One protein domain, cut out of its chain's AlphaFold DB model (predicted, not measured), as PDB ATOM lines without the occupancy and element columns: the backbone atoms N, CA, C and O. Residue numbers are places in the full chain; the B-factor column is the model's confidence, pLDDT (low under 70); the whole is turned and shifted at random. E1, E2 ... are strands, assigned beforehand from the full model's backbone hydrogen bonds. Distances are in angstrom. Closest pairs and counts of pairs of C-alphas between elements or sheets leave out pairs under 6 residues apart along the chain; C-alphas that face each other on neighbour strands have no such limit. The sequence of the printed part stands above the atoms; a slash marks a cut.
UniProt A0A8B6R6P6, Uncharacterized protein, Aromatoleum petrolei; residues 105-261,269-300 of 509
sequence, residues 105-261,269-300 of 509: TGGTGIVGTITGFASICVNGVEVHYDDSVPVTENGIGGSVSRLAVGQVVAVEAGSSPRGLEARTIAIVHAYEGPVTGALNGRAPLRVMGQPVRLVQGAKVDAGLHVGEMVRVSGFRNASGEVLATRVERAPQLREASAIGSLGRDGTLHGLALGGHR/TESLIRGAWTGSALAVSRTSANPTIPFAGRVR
ATOM      1  N   THR A 105      93.013 117.166  87.147       53.97
ATOM      2  CA  THR A 105      91.555 117.174  87.396       53.97
ATOM      3  C   THR A 105      91.119 117.211  88.872       53.97
ATOM      4  O   THR A 105      89.939 117.048  89.175       53.97
ATOM      5  N   GLY A 106      92.039 117.481  89.798       71.19
ATOM      6  CA  GLY A 106      91.810 117.506  91.240       71.19
ATOM      7  C   GLY A 106      92.477 116.326  91.951       71.19
ATOM      8  O   GLY A 106      92.353 115.167  91.553       71.19
ATOM      9  N   GLY A 107      93.196 116.635  93.032       87.44
ATOM     10  CA  GLY A 107      93.959 115.675  93.831       87.44
ATOM     11  C   GLY A 107      95.312 116.230  94.273       87.44
ATOM     12  O   GLY A 107      95.720 117.322  93.854       87.44
ATOM     13  N   THR A 108      96.007 115.452  95.095       91.31
ATOM     14  CA  THR A 108      97.300 115.788  95.690       91.31
ATOM     15  C   THR A 108      98.310 114.695  95.361       91.31
ATOM     16  O   THR A 108      98.085 113.528  95.668       91.31
ATOM     17  N   GLY A 109      99.420 115.065  94.726       92.81
ATOM     18  CA  GLY A 109     100.580 114.197  94.564       92.81
ATOM     19  C   GLY A 109     101.502 114.353  95.764       92.81
ATOM     20  O   GLY A 109     101.903 115.471  96.089       92.81
ATOM     21  N   ILE A 110     101.823 113.243  96.422       93.31
ATOM     22  CA  ILE A 110     102.668 113.228  97.616       93.31
ATOM     23  C   ILE A 110     103.906 112.393  97.316       93.31
ATOM     24  O   ILE A 110     103.772 111.254  96.886       93.31
ATOM     25  N   VAL A 111     105.103 112.925  97.547       94.00
ATOM     26  CA  VAL A 111     106.360 112.160  97.483       94.00
ATOM     27  C   VAL A 111     107.064 112.299  98.814       94.00
ATOM     28  O   VAL A 111     107.254 113.416  99.296       94.00
ATOM     29  N   GLY A 112     107.424 111.185  99.444       93.06
ATOM     30  CA  GLY A 112     107.867 111.256 100.823       93.06
ATOM     31  C   GLY A 112     108.175 109.945 101.499       93.06
ATOM     32  O   GLY A 112     107.985 108.882 100.921       93.06
ATOM     33  N   THR A 113     108.621 110.021 102.750       93.19
ATOM     34  CA  THR A 113     108.920 108.822 103.539       93.19
ATOM     35  C   THR A 113     107.724 108.405 104.391       93.19
ATOM     36  O   THR A 113     107.120 109.243 105.061       93.19
ATOM     37  N   ILE A 114     107.407 107.105 104.424       93.50
ATOM     38  CA  ILE A 114     106.433 106.544 105.370       93.50
ATOM     39  C   ILE A 114     107.009 106.631 106.782       93.50
ATOM     40  O   ILE A 114     108.082 106.097 107.073       93.50
ATOM     41  N   THR A 115     106.263 107.263 107.677       89.06
ATOM     42  CA  THR A 115     106.636 107.487 109.080       89.06
ATOM     43  C   THR A 115     105.772 106.703 110.075       89.06
ATOM     44  O   THR A 115     106.205 106.516 111.210       89.06
ATOM     45  N   GLY A 116     104.605 106.188 109.657       86.62
ATOM     46  CA  GLY A 116     103.645 105.470 110.513       86.62
ATOM     47  C   GLY A 116     102.500 104.786 109.740       86.62
ATOM     48  O   GLY A 116     102.480 104.853 108.509       86.62
ATOM     49  N   PHE A 117     101.584 104.130 110.477       80.00
ATOM     50  CA  PHE A 117     100.463 103.289 109.991       80.00
ATOM     51  C   PHE A 117      99.135 103.534 110.762       80.00
ATOM     52  O   PHE A 117      99.156 104.237 111.770       80.00
ATOM     53  N   ALA A 118      98.034 102.880 110.321       53.56
ATOM     54  CA  ALA A 118      96.569 103.119 110.538       53.56
ATOM     55  C   ALA A 118      95.876 103.883 109.377       53.56
ATOM     56  O   ALA A 118      94.659 103.905 109.215       53.56
ATOM     57  N   SER A 119      96.742 104.412 108.537       77.12
ATOM     58  CA  SER A 119      96.685 105.129 107.267       77.12
ATOM     59  C   SER A 119      98.183 105.390 107.009       77.12
ATOM     60  O   SER A 119      98.987 105.335 107.952       77.12
ATOM     61  N   ILE A 120      98.649 105.575 105.775       85.56
ATOM     62  CA  ILE A 120     100.085 105.853 105.627       85.56
ATOM     63  C   ILE A 120     100.322 107.300 106.032       85.56
ATOM     64  O   ILE A 120      99.701 108.213 105.491       85.56
ATOM     65  N   CYS A 121     101.244 107.515 106.964       87.94
ATOM     66  CA  CYS A 121     101.685 108.863 107.293       87.94
ATOM     67  C   CYS A 121     102.933 109.182 106.483       87.94
ATOM     68  O   CYS A 121     104.034 108.725 106.808       87.94
ATOM     69  N   VAL A 122     102.753 109.941 105.406       87.25
ATOM     70  CA  VAL A 122     103.817 110.316 104.470       87.25
ATOM     71  C   VAL A 122     104.151 111.776 104.706       87.25
ATOM     72  O   VAL A 122     103.313 112.649 104.509       87.25
ATOM     73  N   ASN A 123     105.371 112.051 105.164       70.25
ATOM     74  CA  ASN A 123     105.794 113.404 105.533       70.25
ATOM     75  C   ASN A 123     104.822 114.064 106.532       70.25
ATOM     76  O   ASN A 123     104.431 115.211 106.337       70.25
ATOM     77  N   GLY A 124     104.352 113.339 107.550       73.62
ATOM     78  CA  GLY A 124     103.387 113.852 108.534       73.62
ATOM     79  C   GLY A 124     101.972 114.116 108.002       73.62
ATOM     80  O   GLY A 124     101.121 114.521 108.785       73.62
ATOM     81  N   VAL A 125     101.711 113.872 106.715       84.12
ATOM     82  CA  VAL A 125     100.376 113.926 106.115       84.12
ATOM     83  C   VAL A 125      99.760 112.542 106.186       84.12
ATOM     84  O   VAL A 125     100.361 111.563 105.737       84.12
ATOM     85  N   GLU A 126      98.565 112.470 106.753       89.00
ATOM     86  CA  GLU A 126      97.788 111.242 106.799       89.00
ATOM     87  C   GLU A 126      97.130 110.963 105.442       89.00
ATOM     88  O   GLU A 126      96.484 111.840 104.864       89.00
ATOM     89  N   VAL A 127      97.303 109.746 104.920       91.88
ATOM     90  CA  VAL A 127      96.653 109.297 103.685       91.88
ATOM     91  C   VAL A 127      95.993 107.945 103.916       91.88
ATOM     92  O   VAL A 127      96.656 106.929 104.146       91.88
ATOM     93  N   HIS A 128      94.669 107.923 103.833       92.94
ATOM     94  CA  HIS A 128      93.886 106.699 103.903       92.94
ATOM     95  C   HIS A 128      94.074 105.860 102.644       92.94
ATOM     96  O   HIS A 128      94.306 106.380 101.558       92.94
ATOM     97  N   TYR A 129      93.953 104.550 102.783       90.56
ATOM     98  CA  TYR A 129      93.922 103.614 101.673       90.56
ATOM     99  C   TYR A 129      93.153 102.368 102.107       90.56
ATOM    100  O   TYR A 129      93.017 102.105 103.304       90.56
ATOM    101  N   ASP A 130      92.640 101.626 101.138       87.06
ATOM    102  CA  ASP A 130      92.065 100.302 101.344       87.06
ATOM    103  C   ASP A 130      92.994  99.220 100.772       87.06
ATOM    104  O   ASP A 130      93.984  99.519 100.102       87.06
ATOM    105  N   ASP A 131      92.679  97.949 101.023       83.94
ATOM    106  CA  ASP A 131      93.502  96.820 100.570       83.94
ATOM    107  C   ASP A 131      93.517  96.630  99.041       83.94
ATOM    108  O   ASP A 131      94.358  95.895  98.518       83.94
ATOM    109  N   SER A 132      92.601  97.279  98.316       85.56
ATOM    110  CA  SER A 132      92.481  97.215  96.857       85.56
ATOM    111  C   SER A 132      93.274  98.301  96.128       85.56
ATOM    112  O   SER A 132      93.401  98.228  94.901       85.56
ATOM    113  N   VAL A 133      93.838  99.280  96.851       92.94
ATOM    114  CA  VAL A 133      94.656 100.334  96.245       92.94
ATOM    115  C   VAL A 133      95.796  99.708  95.423       92.94
ATOM    116  O   VAL A 133      96.559  98.878  95.929       92.94
ATOM    117  N   PRO A 134      95.962 100.085  94.144       92.06
ATOM    118  CA  PRO A 134      97.091  99.633  93.350       92.06
ATOM    119  C   PRO A 134      98.418 100.077  93.974       92.06
ATOM    120  O   PRO A 134      98.688 101.277  94.106       92.06
ATOM    121  N   VAL A 135      99.265  99.101  94.312       92.56
ATOM    122  CA  VAL A 135     100.627  99.327  94.807       92.56
ATOM    123  C   VAL A 135     101.643  98.858  93.774       92.56
ATOM    124  O   VAL A 135     101.484  97.793  93.175       92.56
ATOM    125  N   THR A 136     102.716  99.622  93.577       91.94
ATOM    126  CA  THR A 136     103.867  99.188  92.773       91.94
ATOM    127  C   THR A 136     105.176  99.329  93.542       91.94
ATOM    128  O   THR A 136     105.334 100.260  94.315       91.94
ATOM    129  N   GLU A 137     106.130  98.428  93.322       91.56
ATOM    130  CA  GLU A 137     107.522  98.520  93.779       91.56
ATOM    131  C   GLU A 137     108.394  98.825  92.557       91.56
ATOM    132  O   GLU A 137     108.545  97.997  91.652       91.56
ATOM    133  N   ASN A 138     108.906 100.054  92.466       91.25
ATOM    134  CA  ASN A 138     109.613 100.557  91.288       91.25
ATOM    135  C   ASN A 138     108.831 100.340  89.963       91.25
ATOM    136  O   ASN A 138     109.407 100.086  88.908       91.25
ATOM    137  N   GLY A 139     107.498 100.390  89.983       87.75
ATOM    138  CA  GLY A 139     106.661 100.149  88.798       87.75
ATOM    139  C   GLY A 139     106.394  98.673  88.462       87.75
ATOM    140  O   GLY A 139     105.747  98.391  87.456       87.75
ATOM    141  N   ILE A 140     106.855  97.720  89.280       88.69
ATOM    142  CA  ILE A 140     106.375  96.329  89.251       88.69
ATOM    143  C   ILE A 140     105.179  96.226  90.199       88.69
ATOM    144  O   ILE A 140     105.234  96.764  91.299       88.69
ATOM    145  N   GLY A 141     104.102  95.548  89.794       87.31
ATOM    146  CA  GLY A 141     102.926  95.355  90.649       87.31
ATOM    147  C   GLY A 141     103.279  94.706  91.992       87.31
ATOM    148  O   GLY A 141     104.011  93.717  92.037       87.31
ATOM    149  N   GLY A 142     102.757  95.281  93.072       86.94
ATOM    150  CA  GLY A 142     102.944  94.844  94.451       86.94
ATOM    151  C   GLY A 142     101.614  94.793  95.204       86.94
ATOM    152  O   GLY A 142     100.544  94.735  94.604       86.94
ATOM    153  N   SER A 143     101.679  94.799  96.534       84.81
ATOM    154  CA  SER A 143     100.488  94.837  97.395       84.81
ATOM    155  C   SER A 143     100.723  95.729  98.608       84.81
ATOM    156  O   SER A 143     101.871  95.975  98.981       84.81
ATOM    157  N   VAL A 144      99.643  96.156  99.264       88.56
ATOM    158  CA  VAL A 144      99.688  96.981 100.485       88.56
ATOM    159  C   VAL A 144     100.509  96.360 101.616       88.56
ATOM    160  O   VAL A 144     101.143  97.080 102.380       88.56
ATOM    161  N   SER A 145     100.598  95.025 101.671       87.69
ATOM    162  CA  SER A 145     101.418  94.299 102.654       87.69
ATOM    163  C   SER A 145     102.922  94.585 102.546       87.69
ATOM    164  O   SER A 145     103.685  94.239 103.446       87.69
ATOM    165  N   ARG A 146     103.364  95.203 101.442       88.69
ATOM    166  CA  ARG A 146     104.759  95.592 101.206       88.69
ATOM    167  C   ARG A 146     105.101  96.982 101.722       88.69
ATOM    168  O   ARG A 146     106.281  97.328 101.722       88.69
ATOM    169  N   LEU A 147     104.112  97.761 102.157       93.62
ATOM    170  CA  LEU A 147     104.341  99.074 102.745       93.62
ATOM    171  C   LEU A 147     105.039  98.921 104.101       93.62
ATOM    172  O   LEU A 147     104.644  98.104 104.931       93.62
ATOM    173  N   ALA A 148     106.071  99.727 104.344       94.31
ATOM    174  CA  ALA A 148     106.847  99.716 105.580       94.31
ATOM    175  C   ALA A 148     107.363 101.117 105.942       94.31
ATOM    176  O   ALA A 148     107.712 101.918 105.073       94.31
ATOM    177  N   VAL A 149     107.496 101.393 107.247       93.94
ATOM    178  CA  VAL A 149     108.124 102.630 107.741       93.94
ATOM    179  C   VAL A 149     109.553 102.750 107.204       93.94
ATOM    180  O   VAL A 149     110.329 101.791 107.207       93.94
ATOM    181  N   GLY A 150     109.908 103.959 106.774       93.94
ATOM    182  CA  GLY A 150     111.198 104.286 106.179       93.94
ATOM    183  C   GLY A 150     111.248 104.101 104.661       93.94
ATOM    184  O   GLY A 150     112.244 104.488 104.057       93.94
ATOM    185  N   GLN A 151     110.213 103.551 104.022       96.56
ATOM    186  CA  GLN A 151     110.130 103.540 102.559       96.56
ATOM    187  C   GLN A 151     109.819 104.934 102.021       96.56
ATOM    188  O   GLN A 151     108.981 105.640 102.576       96.56
ATOM    189  N   VAL A 152     110.464 105.298 100.913       95.19
ATOM    190  CA  VAL A 152     110.061 106.455 100.115       95.19
ATOM    191  C   VAL A 152     108.943 106.002  99.185       95.19
ATOM    192  O   VAL A 152     109.071 104.974  98.520       95.19
ATOM    193  N   VAL A 153     107.849 106.752  99.152       95.56
ATOM    194  CA  VAL A 153     106.677 106.479  98.327       95.56
ATOM    195  C   VAL A 153     106.267 107.705  97.525       95.56
ATOM    196  O   VAL A 153     106.475 108.839  97.955       95.56
ATOM    197  N   ALA A 154     105.652 107.465  96.372       94.31
ATOM    198  CA  ALA A 154     104.891 108.448  95.619       94.31
ATOM    199  C   ALA A 154     103.412 108.039  95.619       94.31
ATOM    200  O   ALA A 154     103.074 106.915  95.253       94.31
ATOM    201  N   VAL A 155     102.533 108.933  96.061       94.00
ATOM    202  CA  VAL A 155     101.116 108.659  96.310       94.00
ATOM    203  C   VAL A 155     100.268 109.632  95.511       94.00
ATOM    204  O   VAL A 155     100.383 110.847  95.671       94.00
ATOM    205  N   GLU A 156      99.411 109.101  94.649       93.69
ATOM    206  CA  GLU A 156      98.346 109.884  94.034       93.69
ATOM    207  C   GLU A 156      97.138 109.854  94.965       93.69
ATOM    208  O   GLU A 156      96.497 108.813  95.091       93.69
ATOM    209  N   ALA A 157      96.817 110.973  95.610       92.38
ATOM    210  CA  ALA A 157      95.699 111.067  96.539       92.38
ATOM    211  C   ALA A 157      94.535 111.890  95.968       92.38
ATOM    212  O   ALA A 157      94.719 112.946  95.357       92.38
ATOM    213  N   GLY A 158      93.314 111.411  96.196       90.88
ATOM    214  CA  GLY A 158      92.078 112.170  96.047       90.88
ATOM    215  C   GLY A 158      91.593 112.727  97.386       90.88
ATOM    216  O   GLY A 158      92.078 112.340  98.446       90.88
ATOM    217  N   SER A 159      90.618 113.632  97.337       87.50
ATOM    218  CA  SER A 159      89.888 114.059  98.534       87.50
ATOM    219  C   SER A 159      88.736 113.097  98.823       87.50
ATOM    220  O   SER A 159      88.009 112.714  97.907       87.50
ATOM    221  N   SER A 160      88.549 112.768 100.097       85.38
ATOM    222  CA  SER A 160      87.455 111.954 100.629       85.38
ATOM    223  C   SER A 160      86.869 112.620 101.888       85.38
ATOM    224  O   SER A 160      87.491 113.531 102.440       85.38
ATOM    225  N   PRO A 161      85.711 112.166 102.405       81.25
ATOM    226  CA  PRO A 161      85.189 112.627 103.696       81.25
ATOM    227  C   PRO A 161      86.122 112.360 104.888       81.25
ATOM    228  O   PRO A 161      85.977 113.003 105.920       81.25
ATOM    229  N   ARG A 162      87.067 111.419 104.750       80.75
ATOM    230  CA  ARG A 162      88.072 111.084 105.771       80.75
ATOM    231  C   ARG A 162      89.365 111.897 105.626       80.75
ATOM    232  O   ARG A 162      90.301 111.661 106.369       80.75
ATOM    233  N   GLY A 163      89.447 112.806 104.654       87.69
ATOM    234  CA  GLY A 163      90.688 113.487 104.287       87.69
ATOM    235  C   GLY A 163      91.284 112.918 103.000       87.69
ATOM    236  O   GLY A 163      90.549 112.572 102.068       87.69
ATOM    237  N   LEU A 164      92.611 112.849 102.902       89.75
ATOM    238  CA  LEU A 164      93.276 112.332 101.704       89.75
ATOM    239  C   LEU A 164      93.145 110.810 101.605       89.75
ATOM    240  O   LEU A 164      93.389 110.092 102.568       89.75
ATOM    241  N   GLU A 165      92.799 110.324 100.417       93.38
ATOM    242  CA  GLU A 165      92.642 108.901 100.121       93.38
ATOM    243  C   GLU A 165      93.478 108.522  98.897       93.38
ATOM    244  O   GLU A 165      93.379 109.148  97.838       93.38
ATOM    245  N   ALA A 166      94.340 107.520  99.046       93.88
ATOM    246  CA  ALA A 166      95.247 107.068  98.008       93.88
ATOM    247  C   ALA A 166      94.477 106.361  96.888       93.88
ATOM    248  O   ALA A 166      93.745 105.403  97.113       93.88
ATOM    249  N   ARG A 167      94.707 106.808  95.656       92.31
ATOM    250  CA  ARG A 167      94.265 106.145  94.423       92.31
ATOM    251  C   ARG A 167      95.320 105.180  93.904       92.31
ATOM    252  O   ARG A 167      94.975 104.167  93.315       92.31
ATOM    253  N   THR A 168      96.598 105.512  94.088       92.62
ATOM    254  CA  THR A 168      97.738 104.640  93.781       92.62
ATOM    255  C   THR A 168      98.891 104.930  94.737       92.62
ATOM    256  O   THR A 168      99.055 106.067  95.191       92.62
ATOM    257  N   ILE A 169      99.703 103.910  95.026       94.19
ATOM    258  CA  ILE A 169     100.920 104.043  95.833       94.19
ATOM    259  C   ILE A 169     102.087 103.390  95.085       94.19
ATOM    260  O   ILE A 169     102.054 102.210  94.746       94.19
ATOM    261  N   ALA A 170     103.155 104.138  94.841       94.88
ATOM    262  CA  ALA A 170     104.401 103.615  94.299       94.88
ATOM    263  C   ALA A 170     105.479 103.636  95.382       94.88
ATOM    264  O   ALA A 170     105.868 104.701  95.848       94.88
ATOM    265  N   ILE A 171     105.971 102.466  95.776       95.56
ATOM    266  CA  ILE A 171     107.162 102.292  96.602       95.56
ATOM    267  C   ILE A 171     108.386 102.497  95.717       95.56
ATOM    268  O   ILE A 171     108.522 101.884  94.655       95.56
ATOM    269  N   VAL A 172     109.278 103.370  96.174       94.69
ATOM    270  CA  VAL A 172     110.452 103.809  95.432       94.69
ATOM    271  C   VAL A 172     111.710 103.340  96.152       94.69
ATOM    272  O   VAL A 172     111.960 103.655  97.324       94.69
ATOM    273  N   HIS A 173     112.535 102.597  95.420       96.19
ATOM    274  CA  HIS A 173     113.865 102.199  95.854       96.19
ATOM    275  C   HIS A 173     114.900 102.839  94.935       96.19
ATOM    276  O   HIS A 173     114.926 102.570  93.733       96.19
ATOM    277  N   ALA A 174     115.776 103.664  95.511       95.62
ATOM    278  CA  ALA A 174     116.877 104.303  94.797       95.62
ATOM    279  C   ALA A 174     117.843 103.264  94.205       95.62
ATOM    280  O   ALA A 174     118.378 103.476  93.114       95.62
ATOM    281  N   TYR A 175     118.027 102.147  94.919       97.50
ATOM    282  CA  TYR A 175     118.774 100.977  94.471       97.50
ATOM    283  C   TYR A 175     118.068  99.679  94.867       97.50
ATOM    284  O   TYR A 175     117.602  99.530  95.996       97.50
ATOM    285  N   GLU A 176     118.093  98.709  93.963       98.00
ATOM    286  CA  GLU A 176     117.832  97.301  94.232       98.00
ATOM    287  C   GLU A 176     119.030  96.515  93.684       98.00
ATOM    288  O   GLU A 176     119.306  96.560  92.490       98.00
ATOM    289  N   GLY A 177     119.817  95.847  94.524       98.00
ATOM    290  CA  GLY A 177     121.078  95.265  94.058       98.00
ATOM    291  C   GLY A 177     121.947  94.690  95.169       98.00
ATOM    292  O   GLY A 177     121.588  94.798  96.342       98.00
ATOM    293  N   PRO A 178     123.090  94.075  94.828       97.75
ATOM    294  CA  PRO A 178     123.969  93.488  95.823       97.75
ATOM    295  C   PRO A 178     124.697  94.555  96.641       97.75
ATOM    296  O   PRO A 178     125.179  95.564  96.107       97.75
ATOM    297  N   VAL A 179     124.861  94.285  97.933       97.88
ATOM    298  CA  VAL A 179     125.819  94.985  98.790       97.88
ATOM    299  C   VAL A 179     127.221  94.694  98.262       97.88
ATOM    300  O   VAL A 179     127.646  93.548  98.173       97.88
ATOM    301  N   THR A 180     127.970  95.728  97.912       97.06
ATOM    302  CA  THR A 180     129.356  95.616  97.424       97.06
ATOM    303  C   THR A 180     130.374  96.057  98.470       97.06
ATOM    304  O   THR A 180     131.572  95.878  98.283       97.06
ATOM    305  N   GLY A 181     129.913  96.651  99.570       94.56
ATOM    306  CA  GLY A 181     130.741  97.012 100.713       94.56
ATOM    307  C   GLY A 181     129.882  97.102 101.963       94.56
ATOM    308  O   GLY A 181     128.906  97.846 101.984       94.56
ATOM    309  N   ALA A 182     130.222  96.324 102.987       88.88
ATOM    310  CA  ALA A 182     129.496  96.340 104.251       88.88
ATOM    311  C   ALA A 182     129.735  97.649 105.020       88.88
ATOM    312  O   ALA A 182     130.786  98.284 104.883       88.88
ATOM    313  N   LEU A 183     128.765  98.019 105.855       85.38
ATOM    314  CA  LEU A 183     128.900  99.134 106.786       85.38
ATOM    315  C   LEU A 183     130.001  98.812 107.806       85.38
ATOM    316  O   LEU A 183     129.882  97.840 108.547       85.38
ATOM    317  N   ASN A 184     131.059  99.622 107.852       80.81
ATOM    318  CA  ASN A 184     132.225  99.367 108.698       80.81
ATOM    319  C   ASN A 184     132.732 100.661 109.342       80.81
ATOM    320  O   ASN A 184     133.449 101.449 108.719       80.81
ATOM    321  N   GLY A 185     132.388 100.878 110.615       78.94
ATOM    322  CA  GLY A 185     132.805 102.063 111.367       78.94
ATOM    323  C   GLY A 185     132.340 103.358 110.695       78.94
ATOM    324  O   GLY A 185     131.153 103.665 110.703       78.94
ATOM    325  N   ARG A 186     133.283 104.120 110.122       76.62
ATOM    326  CA  ARG A 186     133.011 105.382 109.404       76.62
ATOM    327  C   ARG A 186     132.734 105.203 107.908       76.62
ATOM    328  O   ARG A 186     132.294 106.155 107.270       76.62
ATOM    329  N   ALA A 187     133.032 104.039 107.332       80.25
ATOM    330  CA  ALA A 187     132.798 103.796 105.915       80.25
ATOM    331  C   ALA A 187     131.301 103.539 105.666       80.25
ATOM    332  O   ALA A 187     130.722 102.701 106.368       80.25
ATOM    333  N   PRO A 188     130.674 104.218 104.683       86.69
ATOM    334  CA  PRO A 188     129.269 103.998 104.369       86.69
ATOM    335  C   PRO A 188     129.051 102.596 103.797       86.69
ATOM    336  O   PRO A 188     129.958 101.994 103.211       86.69
ATOM    337  N   LEU A 189     127.819 102.104 103.923       94.75
ATOM    338  CA  LEU A 189     127.360 100.941 103.169       94.75
ATOM    339  C   LEU A 189     127.537 101.229 101.670       94.75
ATOM    340  O   LEU A 189     127.348 102.362 101.227       94.75
ATOM    341  N   ARG A 190     127.880 100.214 100.875       96.00
ATOM    342  CA  ARG A 190     127.893 100.321  99.414       96.00
ATOM    343  C   ARG A 190     126.967  99.305  98.777       96.00
ATOM    344  O   ARG A 190     127.053  98.118  99.088       96.00
ATOM    345  N   VAL A 191     126.151  99.767  97.839       97.50
ATOM    346  CA  VAL A 191     125.251  98.941  97.023       97.50
ATOM    347  C   VAL A 191     125.569  99.217  95.560       97.50
ATOM    348  O   VAL A 191     125.608 100.373  95.150       97.50
ATOM    349  N   MET A 192     125.870  98.172  94.782       97.19
ATOM    350  CA  MET A 192     126.339  98.302  93.387       97.19
ATOM    351  C   MET A 192     127.514  99.288  93.204       97.19
ATOM    352  O   MET A 192     127.578 100.068  92.257       97.19
ATOM    353  N   GLY A 193     128.441  99.302  94.161       94.94
ATOM    354  CA  GLY A 193     129.597 100.203  94.194       94.94
ATOM    355  C   GLY A 193     129.297 101.609  94.720       94.94
ATOM    356  O   GLY A 193     130.232 102.328  95.073       94.94
ATOM    357  N   GLN A 194     128.024 101.985  94.847       95.44
ATOM    358  CA  GLN A 194     127.596 103.343  95.180       95.44
ATOM    359  C   GLN A 194     127.477 103.550  96.694       95.44
ATOM    360  O   GLN A 194     127.026 102.637  97.391       95.44
ATOM    361  N   PRO A 195     127.884 104.717  97.224       94.25
ATOM    362  CA  PRO A 195     127.768 105.032  98.644       94.25
ATOM    363  C   PRO A 195     126.304 105.201  99.074       94.25
ATOM    364  O   PRO A 195     125.518 105.926  98.462       94.25
ATOM    365  N   VAL A 196     125.960 104.535 100.173       95.88
ATOM    366  CA  VAL A 196     124.666 104.606 100.846       95.88
ATOM    367  C   VAL A 196     124.915 105.023 102.293       95.88
ATOM    368  O   VAL A 196     125.432 104.252 103.109       95.88
ATOM    369  N   ARG A 197     124.568 106.269 102.616       93.62
ATOM    370  CA  ARG A 197     124.688 106.833 103.961       93.62
ATOM    371  C   ARG A 197     123.375 106.623 104.700       93.62
ATOM    372  O   ARG A 197     122.328 107.060 104.245       93.62
ATOM    373  N   LEU A 198     123.428 105.955 105.845       92.19
ATOM    374  CA  LEU A 198     122.248 105.763 106.682       92.19
ATOM    375  C   LEU A 198     121.915 107.073 107.398       92.19
ATOM    376  O   LEU A 198     122.792 107.654 108.041       92.19
ATOM    377  N   VAL A 199     120.668 107.532 107.298       90.00
ATOM    378  CA  VAL A 199     120.203 108.664 108.114       90.00
ATOM    379  C   VAL A 199     119.937 108.217 109.552       90.00
ATOM    380  O   VAL A 199     119.757 107.028 109.835       90.00
ATOM    381  N   GLN A 200     119.880 109.168 110.483       85.00
ATOM    382  CA  GLN A 200     119.496 108.870 111.860       85.00
ATOM    383  C   GLN A 200     118.083 108.267 111.907       85.00
ATOM    384  O   GLN A 200     117.137 108.820 111.351       85.00
ATOM    385  N   GLY A 201     117.939 107.119 112.573       86.12
ATOM    386  CA  GLY A 201     116.664 106.398 112.671       86.12
ATOM    387  C   GLY A 201     116.308 105.537 111.452       86.12
ATOM    388  O   GLY A 201     115.214 104.965 111.431       86.12
ATOM    389  N   ALA A 202     117.209 105.408 110.467       91.25
ATOM    390  CA  ALA A 202     117.010 104.535 109.313       91.25
ATOM    391  C   ALA A 202     116.684 103.092 109.732       91.25
ATOM    392  O   ALA A 202     117.296 102.530 110.645       91.25
ATOM    393  N   LYS A 203     115.724 102.470 109.042       94.94
ATOM    394  CA  LYS A 203     115.334 101.076 109.281       94.94
ATOM    395  C   LYS A 203     116.222 100.154 108.455       94.94
ATOM    396  O   LYS A 203     116.054 100.072 107.244       94.94
ATOM    397  N   VAL A 204     117.177  99.491 109.096       93.38
ATOM    398  CA  VAL A 204     118.176  98.662 108.410       93.38
ATOM    399  C   VAL A 204     118.159  97.251 108.968       93.38
ATOM    400  O   VAL A 204     118.256  97.069 110.181       93.38
ATOM    401  N   ASP A 205     118.063  96.259 108.086       92.38
ATOM    402  CA  ASP A 205     118.213  94.860 108.478       92.38
ATOM    403  C   ASP A 205     119.629  94.612 109.020       92.38
ATOM    404  O   ASP A 205     120.632  95.008 108.426       92.38
ATOM    405  N   ALA A 206     119.731  93.958 110.177       87.56
ATOM    406  CA  ALA A 206     121.014  93.754 110.837       87.56
ATOM    407  C   ALA A 206     121.896  92.735 110.096       87.56
ATOM    408  O   ALA A 206     121.429  91.699 109.615       87.56
ATOM    409  N   GLY A 207     123.206  92.998 110.082       86.00
ATOM    410  CA  GLY A 207     124.203  92.063 109.561       86.00
ATOM    411  C   GLY A 207     124.154  91.897 108.044       86.00
ATOM    412  O   GLY A 207     124.261  90.777 107.566       86.00
ATOM    413  N   LEU A 208     123.971  92.979 107.285       92.62
ATOM    414  CA  LEU A 208     124.094  92.930 105.824       92.62
ATOM    415  C   LEU A 208     125.513  92.526 105.415       92.62
ATOM    416  O   LEU A 208     126.495  93.041 105.961       92.62
ATOM    417  N   HIS A 209     125.633  91.603 104.466       92.56
ATOM    418  CA  HIS A 209     126.922  91.091 103.992       92.56
ATOM    419  C   HIS A 209     127.140  91.397 102.515       92.56
ATOM    420  O   HIS A 209     126.196  91.541 101.744       92.56
ATOM    421  N   VAL A 210     128.408  91.496 102.109       96.06
ATOM    422  CA  VAL A 210     128.761  91.685 100.697       96.06
ATOM    423  C   VAL A 210     128.213  90.517  99.869       96.06
ATOM    424  O   VAL A 210     128.369  89.359 100.243       96.06
ATOM    425  N   GLY A 211     127.571  90.839  98.747       95.25
ATOM    426  CA  GLY A 211     126.876  89.905  97.865       95.25
ATOM    427  C   GLY A 211     125.382  89.759  98.161       95.25
ATOM    428  O   GLY A 211     124.647  89.319  97.280       95.25
ATOM    429  N   GLU A 212     124.902  90.158  99.345       95.75
ATOM    430  CA  GLU A 212     123.471  90.099  99.653       95.75
ATOM    431  C   GLU A 212     122.692  91.113  98.818       95.75
ATOM    432  O   GLU A 212     123.039  92.293  98.767       95.75
ATOM    433  N   MET A 213     121.611  90.658  98.184       97.12
ATOM    434  CA  MET A 213     120.685  91.536  97.477       97.12
ATOM    435  C   MET A 213     119.869  92.340  98.487       97.12
ATOM    436  O   MET A 213     119.296  91.768  99.418       97.12
ATOM    437  N   VAL A 214     119.791  93.653  98.288       98.12
ATOM    438  CA  VAL A 214     119.047  94.578  99.149       98.12
ATOM    439  C   VAL A 214     118.195  95.545  98.334       98.12
ATOM    440  O   VAL A 214     118.483  95.807  97.164       98.12
ATOM    441  N   ARG A 215     117.168  96.104  98.975       98.19
ATOM    442  CA  ARG A 215     116.439  97.290  98.513       98.19
ATOM    443  C   ARG A 215     116.793  98.473  99.391       98.19
ATOM    444  O   ARG A 215     116.847  98.344 100.614       98.19
ATOM    445  N   VAL A 216     117.018  99.621  98.768       98.19
ATOM    446  CA  VAL A 216     117.405 100.863  99.440       98.19
ATOM    447  C   VAL A 216     116.385 101.943  99.111       98.19
ATOM    448  O   VAL A 216     116.306 102.394  97.970       98.19
ATOM    449  N   SER A 217     115.638 102.392 100.116       97.56
ATOM    450  CA  SER A 217     114.821 103.607 100.034       97.56
ATOM    451  C   SER A 217     115.551 104.775 100.688       97.56
ATOM    452  O   SER A 217     116.216 104.614 101.713       97.56
ATOM    453  N   GLY A 218     115.424 105.951 100.084       94.69
ATOM    454  CA  GLY A 218     116.071 107.175 100.537       94.69
ATOM    455  C   GLY A 218     116.126 108.227  99.439       94.69
ATOM    456  O   GLY A 218     115.676 107.985  98.318       94.69
ATOM    457  N   PHE A 219     116.717 109.371  99.763       92.12
ATOM    458  CA  PHE A 219     116.875 110.500  98.845       92.12
ATOM    459  C   PHE A 219     118.330 110.635  98.412       92.12
ATOM    460  O   PHE A 219     119.238 110.370  99.198       92.12
ATOM    461  N   ARG A 220     118.566 111.044  97.166       90.06
ATOM    462  CA  ARG A 220     119.920 111.340  96.685       90.06
ATOM    463  C   ARG A 220     120.300 112.761  97.050       90.06
ATOM    464  O   ARG A 220     119.485 113.657  96.872       90.06
ATOM    465  N   ASN A 221     121.513 112.950  97.549       88.88
ATOM    466  CA  ASN A 221     122.094 114.275  97.729       88.88
ATOM    467  C   ASN A 221     122.743 114.770  96.418       88.88
ATOM    468  O   ASN A 221     122.823 114.034  95.430       88.88
ATOM    469  N   ALA A 222     123.227 116.010  96.407       85.06
ATOM    470  CA  ALA A 222     123.846 116.660  95.256       85.06
ATOM    471  C   ALA A 222     125.142 115.973  94.789       85.06
ATOM    472  O   ALA A 222     125.532 116.118  93.632       85.06
ATOM    473  N   SER A 223     125.815 115.210  95.660       83.94
ATOM    474  CA  SER A 223     126.979 114.392  95.289       83.94
ATOM    475  C   SER A 223     126.610 113.004  94.745       83.94
ATOM    476  O   SER A 223     127.497 112.257  94.332       83.94
ATOM    477  N   GLY A 224     125.319 112.660  94.704       83.75
ATOM    478  CA  GLY A 224     124.797 111.397  94.176       83.75
ATOM    479  C   GLY A 224     124.721 110.253  95.193       83.75
ATOM    480  O   GLY A 224     124.205 109.180  94.860       83.75
ATOM    481  N   GLU A 225     125.173 110.466  96.431       90.00
ATOM    482  CA  GLU A 225     125.042 109.500  97.523       90.00
ATOM    483  C   GLU A 225     123.578 109.360  97.950       90.00
ATOM    484  O   GLU A 225     122.829 110.336  98.031       90.00
ATOM    485  N   VAL A 226     123.158 108.137  98.277       94.12
ATOM    486  CA  VAL A 226     121.806 107.905  98.803       94.12
ATOM    487  C   VAL A 226     121.815 108.069 100.316       94.12
ATOM    488  O   VAL A 226     122.484 107.312 101.021       94.12
ATOM    489  N   LEU A 227     121.027 109.019 100.816       94.44
ATOM    490  CA  LEU A 227     120.660 109.151 102.221       94.44
ATOM    491  C   LEU A 227     119.516 108.179 102.519       94.44
ATOM    492  O   LEU A 227     118.339 108.488 102.322       94.44
ATOM    493  N   ALA A 228     119.875 106.964 102.923       95.88
ATOM    494  CA  ALA A 228     118.945 105.860 103.086       95.88
ATOM    495  C   ALA A 228     118.136 105.972 104.376       95.88
ATOM    496  O   ALA A 228     118.692 106.022 105.475       95.88
ATOM    497  N   THR A 229     116.817 105.927 104.219       95.12
ATOM    498  CA  THR A 229     115.807 105.855 105.282       95.12
ATOM    499  C   THR A 229     115.418 104.411 105.595       95.12
ATOM    500  O   THR A 229     115.004 104.112 106.718       95.12
ATOM    501  N   ARG A 230     115.593 103.495 104.632       96.94
ATOM    502  CA  ARG A 230     115.403 102.056 104.821       96.94
ATOM    503  C   ARG A 230     116.337 101.235 103.935       96.94
ATOM    504  O   ARG A 230     116.480 101.529 102.751       96.94
ATOM    505  N   VAL A 231     116.914 100.177 104.502       97.88
ATOM    506  CA  VAL A 231     117.655  99.142 103.768       97.88
ATOM    507  C   VAL A 231     117.172  97.771 104.226       97.88
ATOM    508  O   VAL A 231     117.303  97.431 105.400       97.88
ATOM    509  N   GLU A 232     116.630  96.982 103.306       96.94
ATOM    510  CA  GLU A 232     116.089  95.650 103.601       96.94
ATOM    511  C   GLU A 232     116.689  94.580 102.696       96.94
ATOM    512  O   GLU A 232     117.017  94.843 101.536       96.94
ATOM    513  N   ARG A 233     116.819  93.357 103.216       96.75
ATOM    514  CA  ARG A 233     117.242  92.205 102.420       96.75
ATOM    515  C   ARG A 233     116.173  91.839 101.397       96.75
ATOM    516  O   ARG A 233     114.976  91.822 101.669       96.75
ATOM    517  N   ALA A 234     116.638  91.468 100.214       95.38
ATOM    518  CA  ALA A 234     115.809  91.121  99.074       95.38
ATOM    519  C   ALA A 234     116.335  89.860  98.368       95.38
ATOM    520  O   ALA A 234     116.661  89.918  97.184       95.38
ATOM    521  N   PRO A 235     116.423  88.705  99.056       93.19
ATOM    522  CA  PRO A 235     116.982  87.474  98.480       93.19
ATOM    523  C   PRO A 235     116.236  86.979  97.228       93.19
ATOM    524  O   PRO A 235     116.796  86.251  96.416       93.19
ATOM    525  N   GLN A 236     114.977  87.380  97.056       89.38
ATOM    526  CA  GLN A 236     114.135  87.070  95.900       89.38
ATOM    527  C   GLN A 236     114.376  87.978  94.681       89.38
ATOM    528  O   GLN A 236     113.761  87.770  93.634       89.38
ATOM    529  N   LEU A 237     115.203  89.017  94.812       91.12
ATOM    530  CA  LEU A 237     115.467  89.974  93.746       91.12
ATOM    531  C   LEU A 237     116.345  89.330  92.662       91.12
ATOM    532  O   LEU A 237     117.466  88.903  92.927       91.12
ATOM    533  N   ARG A 238     115.815  89.253  91.436       86.25
ATOM    534  CA  ARG A 238     116.464  88.572  90.298       86.25
ATOM    535  C   ARG A 238     117.289  89.503  89.417       86.25
ATOM    536  O   ARG A 238     118.246  89.063  88.795       86.25
ATOM    537  N   GLU A 239     116.902  90.770  89.362       91.88
ATOM    538  CA  GLU A 239     117.572  91.810  88.588       91.88
ATOM    539  C   GLU A 239     117.883  92.987  89.499       91.88
ATOM    540  O   GLU A 239     117.139  93.271  90.438       91.88
ATOM    541  N   ALA A 240     118.976  93.677  89.202       96.94
ATOM    542  CA  ALA A 240     119.304  94.916  89.868       96.94
ATOM    543  C   ALA A 240     118.579  96.092  89.197       96.94
ATOM    544  O   ALA A 240     118.281  96.069  87.998       96.94
ATOM    545  N   SER A 241     118.303  97.134  89.971       96.44
ATOM    546  CA  SER A 241     117.694  98.363  89.488       96.44
ATOM    547  C   SER A 241     118.266  99.592  90.187       96.44
ATOM    548  O   SER A 241     118.743  99.531  91.323       96.44
ATOM    549  N   ALA A 242     118.247 100.722  89.490       95.44
ATOM    550  CA  ALA A 242     118.667 102.005  90.026       95.44
ATOM    551  C   ALA A 242     117.823 103.136  89.438       95.44
ATOM    552  O   ALA A 242     117.487 103.117  88.253       95.44
ATOM    553  N   ILE A 243     117.525 104.134  90.268       91.88
ATOM    554  CA  ILE A 243     116.883 105.387  89.852       91.88
ATOM    555  C   ILE A 243     117.914 106.510  89.894       91.88
ATOM    556  O   ILE A 243     118.619 106.657  90.896       91.88
ATOM    557  N   GLY A 244     117.994 107.316  88.838       88.38
ATOM    558  CA  GLY A 244     118.817 108.528  88.800       88.38
ATOM    559  C   GLY A 244     118.772 109.229  87.447       88.38
ATOM    560  O   GLY A 244     118.102 108.761  86.527       88.38
ATOM    561  N   SER A 245     119.494 110.338  87.313       84.62
ATOM    562  CA  SER A 245     119.623 111.053  86.043       84.62
ATOM    563  C   SER A 245     120.795 110.501  85.242       84.62
ATOM    564  O   SER A 245     121.861 110.186  85.784       84.62
ATOM    565  N   LEU A 246     120.584 110.358  83.935       83.56
ATOM    566  CA  LEU A 246     121.614 109.896  83.017       83.56
ATOM    567  C   LEU A 246     122.579 111.045  82.700       83.56
ATOM    568  O   LEU A 246     122.186 112.070  82.142       83.56
ATOM    569  N   GLY A 247     123.848 110.870  83.057       78.75
ATOM    570  CA  GLY A 247     124.916 111.809  82.752       78.75
ATOM    571  C   GLY A 247     125.391 111.704  81.302       78.75
ATOM    572  O   GLY A 247     125.291 110.659  80.654       78.75
ATOM    573  N   ARG A 248     125.991 112.787  80.792       77.62
ATOM    574  CA  ARG A 248     126.630 112.815  79.457       77.62
ATOM    575  C   ARG A 248     127.805 111.836  79.336       77.62
ATOM    576  O   ARG A 248     128.186 111.447  78.235       77.62
ATOM    577  N   ASP A 249     128.387 111.441  80.463       79.88
ATOM    578  CA  ASP A 249     129.442 110.433  80.561       79.88
ATOM    579  C   ASP A 249     128.933 108.996  80.322       79.88
ATOM    580  O   ASP A 249     129.741 108.092  80.080       79.88
ATOM    581  N   GLY A 250     127.609 108.804  80.302       81.19
ATOM    582  CA  GLY A 250     126.940 107.513  80.166       81.19
ATOM    583  C   GLY A 250     126.732 106.789  81.498       81.19
ATOM    584  O   GLY A 250     126.434 105.594  81.487       81.19
ATOM    585  N   THR A 251     126.906 107.474  82.634       88.38
ATOM    586  CA  THR A 251     126.620 106.922  83.964       88.38
ATOM    587  C   THR A 251     125.245 107.357  84.464       88.38
ATOM    588  O   THR A 251     124.715 108.389  84.059       88.38
ATOM    589  N   LEU A 252     124.646 106.570  85.357       88.62
ATOM    590  CA  LEU A 252     123.427 106.940  86.075       88.62
ATOM    591  C   LEU A 252     123.816 107.483  87.451       88.62
ATOM    592  O   LEU A 252     124.026 106.698  88.375       88.62
ATOM    593  N   HIS A 253     123.975 108.803  87.581       84.81
ATOM    594  CA  HIS A 253     124.527 109.427  88.795       84.81
ATOM    595  C   HIS A 253     125.790 108.705  89.319       84.81
ATOM    596  O   HIS A 253     125.844 108.278  90.471       84.81
ATOM    597  N   GLY A 254     126.787 108.488  88.453       85.88
ATOM    598  CA  GLY A 254     128.036 107.804  88.815       85.88
ATOM    599  C   GLY A 254     127.970 106.270  88.829       85.88
ATOM    600  O   GLY A 254     129.010 105.614  88.924       85.88
ATOM    601  N   LEU A 255     126.788 105.661  88.675       92.25
ATOM    602  CA  LEU A 255     126.663 104.222  88.437       92.25
ATOM    603  C   LEU A 255     126.999 103.894  86.981       92.25
ATOM    604  O   LEU A 255     126.334 104.359  86.055       92.25
ATOM    605  N   ALA A 256     128.009 103.050  86.771       93.19
ATOM    606  CA  ALA A 256     128.376 102.590  85.438       93.19
ATOM    607  C   ALA A 256     127.261 101.729  84.819       93.19
ATOM    608  O   ALA A 256     126.775 100.780  85.441       93.19
ATOM    609  N   LEU A 257     126.896 102.034  83.572       92.50
ATOM    610  CA  LEU A 257     125.918 101.281  82.792       92.50
ATOM    611  C   LEU A 257     126.622 100.474  81.696       92.50
ATOM    612  O   LEU A 257     127.339 101.018  80.858       92.50
ATOM    613  N   GLY A 258     126.418  99.159  81.693       87.31
ATOM    614  CA  GLY A 258     126.947  98.258  80.674       87.31
ATOM    615  C   GLY A 258     126.074  98.264  79.419       87.31
ATOM    616  O   GLY A 258     124.853  98.153  79.515       87.31
ATOM    617  N   GLY A 259     126.696  98.374  78.241       74.12
ATOM    618  CA  GLY A 259     126.008  98.273  76.946       74.12
ATOM    619  C   GLY A 259     125.153  99.485  76.554       74.12
ATOM    620  O   GLY A 259     124.572  99.492  75.469       74.12
ATOM    621  N   HIS A 260     125.093 100.525  77.389       69.75
ATOM    622  CA  HIS A 260     124.385 101.757  77.068       69.75
ATOM    623  C   HIS A 260     125.242 102.626  76.134       69.75
ATOM    624  O   HIS A 260     126.361 103.010  76.484       69.75
ATOM    625  N   ARG A 261     124.754 102.924  74.921       63.75
ATOM    626  CA  ARG A 261     125.429 103.896  74.044       63.75
ATOM    627  C   ARG A 261     125.259 105.282  74.648       63.75
ATOM    628  O   ARG A 261     124.143 105.651  74.995       63.75
ATOM    629  N   THR A 269     116.717 113.719  82.656       66.44
ATOM    630  CA  THR A 269     115.455 113.070  82.977       66.44
ATOM    631  C   THR A 269     115.770 111.879  83.864       66.44
ATOM    632  O   THR A 269     116.427 110.923  83.436       66.44
ATOM    633  N   GLU A 270     115.312 111.933  85.112       80.62
ATOM    634  CA  GLU A 270     115.439 110.797  86.013       80.62
ATOM    635  C   GLU A 270     114.761 109.561  85.418       80.62
ATOM    636  O   GLU A 270     113.596 109.575  85.014       80.62
ATOM    637  N   SER A 271     115.512 108.469  85.386       86.94
ATOM    638  CA  SER A 271     115.105 107.204  84.797       86.94
ATOM    639  C   SER A 271     115.280 106.079  85.803       86.94
ATOM    640  O   SER A 271     116.228 106.062  86.590       86.94
ATOM    641  N   LEU A 272     114.379 105.103  85.739       91.38
ATOM    642  CA  LEU A 272     114.547 103.809  86.378       91.38
ATOM    643  C   LEU A 272     115.197 102.854  85.375       91.38
ATOM    644  O   LEU A 272     114.614 102.531  84.337       91.38
ATOM    645  N   ILE A 273     116.395 102.386  85.706       93.50
ATOM    646  CA  ILE A 273     117.157 101.437  84.897       93.50
ATOM    647  C   ILE A 273     117.171 100.087  85.601       93.50
ATOM    648  O   ILE A 273     117.431 100.010  86.799       93.50
ATOM    649  N   ARG A 274     116.904  99.020  84.847       94.50
ATOM    650  CA  ARG A 274     116.996  97.625  85.290       94.50
ATOM    651  C   ARG A 274     118.009  96.855  84.470       94.50
ATOM    652  O   ARG A 274     118.241  97.175  83.301       94.50
ATOM    653  N   GLY A 275     118.602  95.843  85.088       94.56
ATOM    654  CA  GLY A 275     119.629  95.046  84.446       94.56
ATOM    655  C   GLY A 275     120.267  93.988  85.333       94.56
ATOM    656  O   GLY A 275     119.968  93.853  86.520       94.56
ATOM    657  N   ALA A 276     121.207  93.255  84.745       95.56
ATOM    658  CA  ALA A 276     122.068  92.349  85.491       95.56
ATOM    659  C   ALA A 276     123.264  93.124  86.059       95.56
ATOM    660  O   ALA A 276     123.952  93.842  85.332       95.56
ATOM    661  N   TRP A 277     123.545  92.970  87.351       96.06
ATOM    662  CA  TRP A 277     124.774  93.507  87.932       96.06
ATOM    663  C   TRP A 277     125.968  92.629  87.539       96.06
ATOM    664  O   TRP A 277     125.980  91.436  87.829       96.06
ATOM    665  N   THR A 278     126.986  93.212  86.901       95.00
ATOM    666  CA  THR A 278     128.159  92.471  86.395       95.00
ATOM    667  C   THR A 278     129.323  92.397  87.386       95.00
ATOM    668  O   THR A 278     130.360  91.817  87.075       95.00
ATOM    669  N   GLY A 279     129.187  93.014  88.562       94.00
ATOM    670  CA  GLY A 279     130.279  93.215  89.520       94.00
ATOM    671  C   GLY A 279     130.879  94.623  89.472       94.00
ATOM    672  O   GLY A 279     131.388  95.089  90.487       94.00
ATOM    673  N   SER A 280     130.769  95.320  88.337       93.75
ATOM    674  CA  SER A 280     131.288  96.686  88.162       93.75
ATOM    675  C   SER A 280     130.322  97.649  87.470       93.75
ATOM    676  O   SER A 280     130.476  98.859  87.615       93.75
ATOM    677  N   ALA A 281     129.329  97.138  86.738       94.81
ATOM    678  CA  ALA A 281     128.339  97.940  86.033       94.81
ATOM    679  C   ALA A 281     126.965  97.255  86.028       94.81
ATOM    680  O   ALA A 281     126.849  96.034  86.170       94.81
ATOM    681  N   LEU A 282     125.912  98.044  85.821       95.69
ATOM    682  CA  LEU A 282     124.567  97.535  85.569       95.69
ATOM    683  C   LEU A 282     124.403  97.293  84.064       95.69
ATOM    684  O   LEU A 282     124.293  98.246  83.294       95.69
ATOM    685  N   ALA A 283     124.419  96.035  83.624       94.88
ATOM    686  CA  ALA A 283     124.159  95.673  82.233       94.88
ATOM    687  C   ALA A 283     122.675  95.888  81.918       94.88
ATOM    688  O   ALA A 283     121.825  95.122  82.373       94.88
ATOM    689  N   VAL A 284     122.379  96.954  81.174       93.25
ATOM    690  CA  VAL A 284     121.017  97.470  81.000       93.25
ATOM    691  C   VAL A 284     120.152  96.483  80.217       93.25
ATOM    692  O   VAL A 284     120.456  96.162  79.070       93.25
ATOM    693  N   SER A 285     119.049  96.042  80.823       92.19
ATOM    694  CA  SER A 285     117.999  95.248  80.172       92.19
ATOM    695  C   SER A 285     116.774  96.097  79.822       92.19
ATOM    696  O   SER A 285     116.126  95.861  78.801       92.19
ATOM    697  N   ARG A 286     116.450  97.101  80.648       90.00
ATOM    698  CA  ARG A 286     115.280  97.969  80.468       90.00
ATOM    699  C   ARG A 286     115.518  99.357  81.060       90.00
ATOM    700  O   ARG A 286     116.031  99.481  82.169       90.00
ATOM    701  N   THR A 287     115.030 100.374  80.358       88.88
ATOM    702  CA  THR A 287     114.916 101.754  80.850       88.88
ATOM    703  C   THR A 287     113.445 102.157  80.851       88.88
ATOM    704  O   THR A 287     112.728 101.889  79.888       88.88
ATOM    705  N   SER A 288     112.990 102.777  81.933       86.25
ATOM    706  CA  SER A 288     111.627 103.290  82.098       86.25
ATOM    707  C   SER A 288     111.644 104.637  82.820       86.25
ATOM    708  O   SER A 288     112.624 104.965  83.487       86.25
ATOM    709  N   ALA A 289     110.550 105.397  82.724       80.75
ATOM    710  CA  ALA A 289     110.378 106.634  83.486       80.75
ATOM    711  C   ALA A 289     110.469 106.386  85.005       80.75
ATOM    712  O   ALA A 289     110.136 105.296  85.483       80.75
ATOM    713  N   ASN A 290     110.929 107.390  85.759       80.81
ATOM    714  CA  ASN A 290     111.031 107.306  87.216       80.81
ATOM    715  C   ASN A 290     109.630 107.156  87.865       80.81
ATOM    716  O   ASN A 290     108.759 108.001  87.640       80.81
ATOM    717  N   PRO A 291     109.398 106.122  88.700       73.25
ATOM    718  CA  PRO A 291     108.127 105.905  89.394       73.25
ATOM    719  C   PRO A 291     107.758 106.984  90.429       73.25
ATOM    720  O   PRO A 291     106.630 106.954  90.908       73.25
ATOM    721  N   THR A 292     108.638 107.941  90.766       72.00
ATOM    722  CA  THR A 292     108.276 109.144  91.553       72.00
ATOM    723  C   THR A 292     107.491 110.187  90.752       72.00
ATOM    724  O   THR A 292     107.056 111.187  91.324       72.00
ATOM    725  N   ILE A 293     107.265 109.959  89.452       68.44
ATOM    726  CA  ILE A 293     106.438 110.793  88.566       68.44
ATOM    727  C   ILE A 293     105.101 110.086  88.242       68.44
ATOM    728  O   ILE A 293     104.640 110.150  87.101       68.44
ATOM    729  N   PRO A 294     104.423 109.369  89.169       62.84
ATOM    730  CA  PRO A 294     103.258 108.592  88.764       62.84
ATOM    731  C   PRO A 294     102.084 109.509  88.412       62.84
ATOM    732  O   PRO A 294     101.104 109.046  87.840       62.84
ATOM    733  N   PHE A 295     102.167 110.800  88.743       76.25
ATOM    734  CA  PHE A 295     101.026 111.693  88.748       76.25
ATOM    735  C   PHE A 295     100.519 112.061  87.357       76.25
ATOM    736  O   PHE A 295      99.350 112.384  87.277       76.25
ATOM    737  N   ALA A 296     101.332 112.000  86.290       66.62
ATOM    738  CA  ALA A 296     100.949 112.202  84.876       66.62
ATOM    739  C   ALA A 296      99.841 113.257  84.628       66.62
ATOM    740  O   ALA A 296      98.857 112.990  83.938       66.62
ATOM    741  N   GLY A 297      99.940 114.426  85.273       70.19
ATOM    742  CA  GLY A 297      98.932 115.488  85.166       70.19
ATOM    743  C   GLY A 297      97.548 115.148  85.741       70.19
ATOM    744  O   GLY A 297      96.577 115.808  85.403       70.19
ATOM    745  N   ARG A 298      97.415 114.128  86.595       80.62
ATOM    746  CA  ARG A 298      96.178 113.720  87.291       80.62
ATOM    747  C   ARG A 298      95.970 114.425  88.627       80.62
ATOM    748  O   ARG A 298      94.856 114.452  89.141       80.62
ATOM    749  N   VAL A 299      97.019 115.029  89.181       87.62
ATOM    750  CA  VAL A 299      96.955 115.795  90.434       87.62
ATOM    751  C   VAL A 299      97.299 117.255  90.190       87.62
ATOM    752  O   VAL A 299      97.993 117.598  89.232       87.62
ATOM    753  N   ARG A 300      96.802 118.120  91.075       89.62
ATOM    754  CA  ARG A 300      97.056 119.562  91.027       89.62
ATOM    755  C   ARG A 300      97.970 120.008  92.159       89.62
ATOM    756  O   ARG A 300      98.883 120.793  91.929       89.62
TER     757      ARG A 300
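AT A GLANCE: This is residues 105 to 261 and 269 to 300 of the 509 residues of an uncharacterized protein of Aromatoleum petrolei (UniProt A0A8B6R6P6). Two small closed barrels of five strands each stand next to each other along the longest axis: E1, E2, E3, E7 and E6 ring the first, E8, E9, E10, E12 and E11 the second. The hairpin of E4 and E5 adds to the first through E7, and E13, E15, E16 and E14 extend the second from E8. After E16 a tail folds back to the first barrel. The printed part has 189 residues with sixteen named strands, E1 to E16 in chain order, and no named helix; the class is all strand, and both sheets are mixed. The whole is compact, with a radius of gyration of the C-alphas of 16.5 A, and spans 51 by 37 by 30 A.

HOW THE PARTS SIT: Start with E1, residues 108 to 116, E2, residues 120 to 122, and E3, residues 125 to 128, a meander, each strand the antiparallel neighbour of the one before; find N 115 and O 121 at 2.8 A, N 120 and O 127 at 2.9 A. E1 bends by 81 degrees at residue 113; its residues 108 to 113 pair antiparallel with E6, residues 152 to 160, N 110 to O 155 at 2.9 A. E6 forms a hairpin with E7, residues 163 to 172, N 154 to O 170 at 2.8 A, and E7 is parallel to E3, N 128 to O 164 at 2.8 A. On the same side of E7 as E3 lies E4, residues 135 to 137, parallel to E7, N 136 to O 169 at 2.9 A; E4 forms a hairpin with E5, residues 140 to 142, N 137 to O 140 at 2.8 A. E7 runs on into E8, residues 175 to 181, at 48 degrees. E8, E9, residues 189 to 191, and E10, residues 194 to 204, are a second meander, N 180 to O 190 at 2.8 A and N 191 to O 194 at 3.0 A. With E11, residues 213 to 220, antiparallel to E8, N 214 to O 177 at 2.9 A, they form a Greek key, a meander whose first strand also pairs with the fourth. E12, residues 226 to 233, is antiparallel to E11, N 217 to O 230 at 2.9 A, and parallel to E10, N 197 to O 226 at 2.8 A. E13, residues 240 to 245, is antiparallel to E8, N 176 to O 241 at 2.8 A, and to E15, residues 270 to 277, N 242 to O 273 at 2.9 A. E15 forms a hairpin with E16, residues 282 to 289, N 274 to O 286 at 2.9 A, and E14, residues 255 to 258, is parallel to E16, N 258 to O 282 at 2.8 A. Between the barrels, the closest C-alphas of E6 and E11 are those of Val 152 and Ser 217, 5.5 A apart.

IN THESE COORDINATES: Find C-alpha 108 at (97.300, 115.788, 95.690), where E1 begins. E6 and E7 measure 23.3 A and 23.7 A from first to last C-alpha, E11 19.8 A. E8 begins at C-alpha 175, (118.774, 100.977, 94.471), and E16 ends at C-alpha 289, (110.378, 106.634, 83.486).

THE WHOLE: The C-alphas farthest apart, of Pro 161 and Ser 280, are 51.2 A apart; those of Thr 105 and Arg 300 are 7.0 A apart. Residues 262 to 268 are cut out, and C-alphas 261 and 269 stand 16.2 A apart. Of the links printed whole, none is long. The mean pLDDT of the printed part is 88.9; under 70 are residues 105, 118, 260 to 261, 269, 293 to 294 and 296.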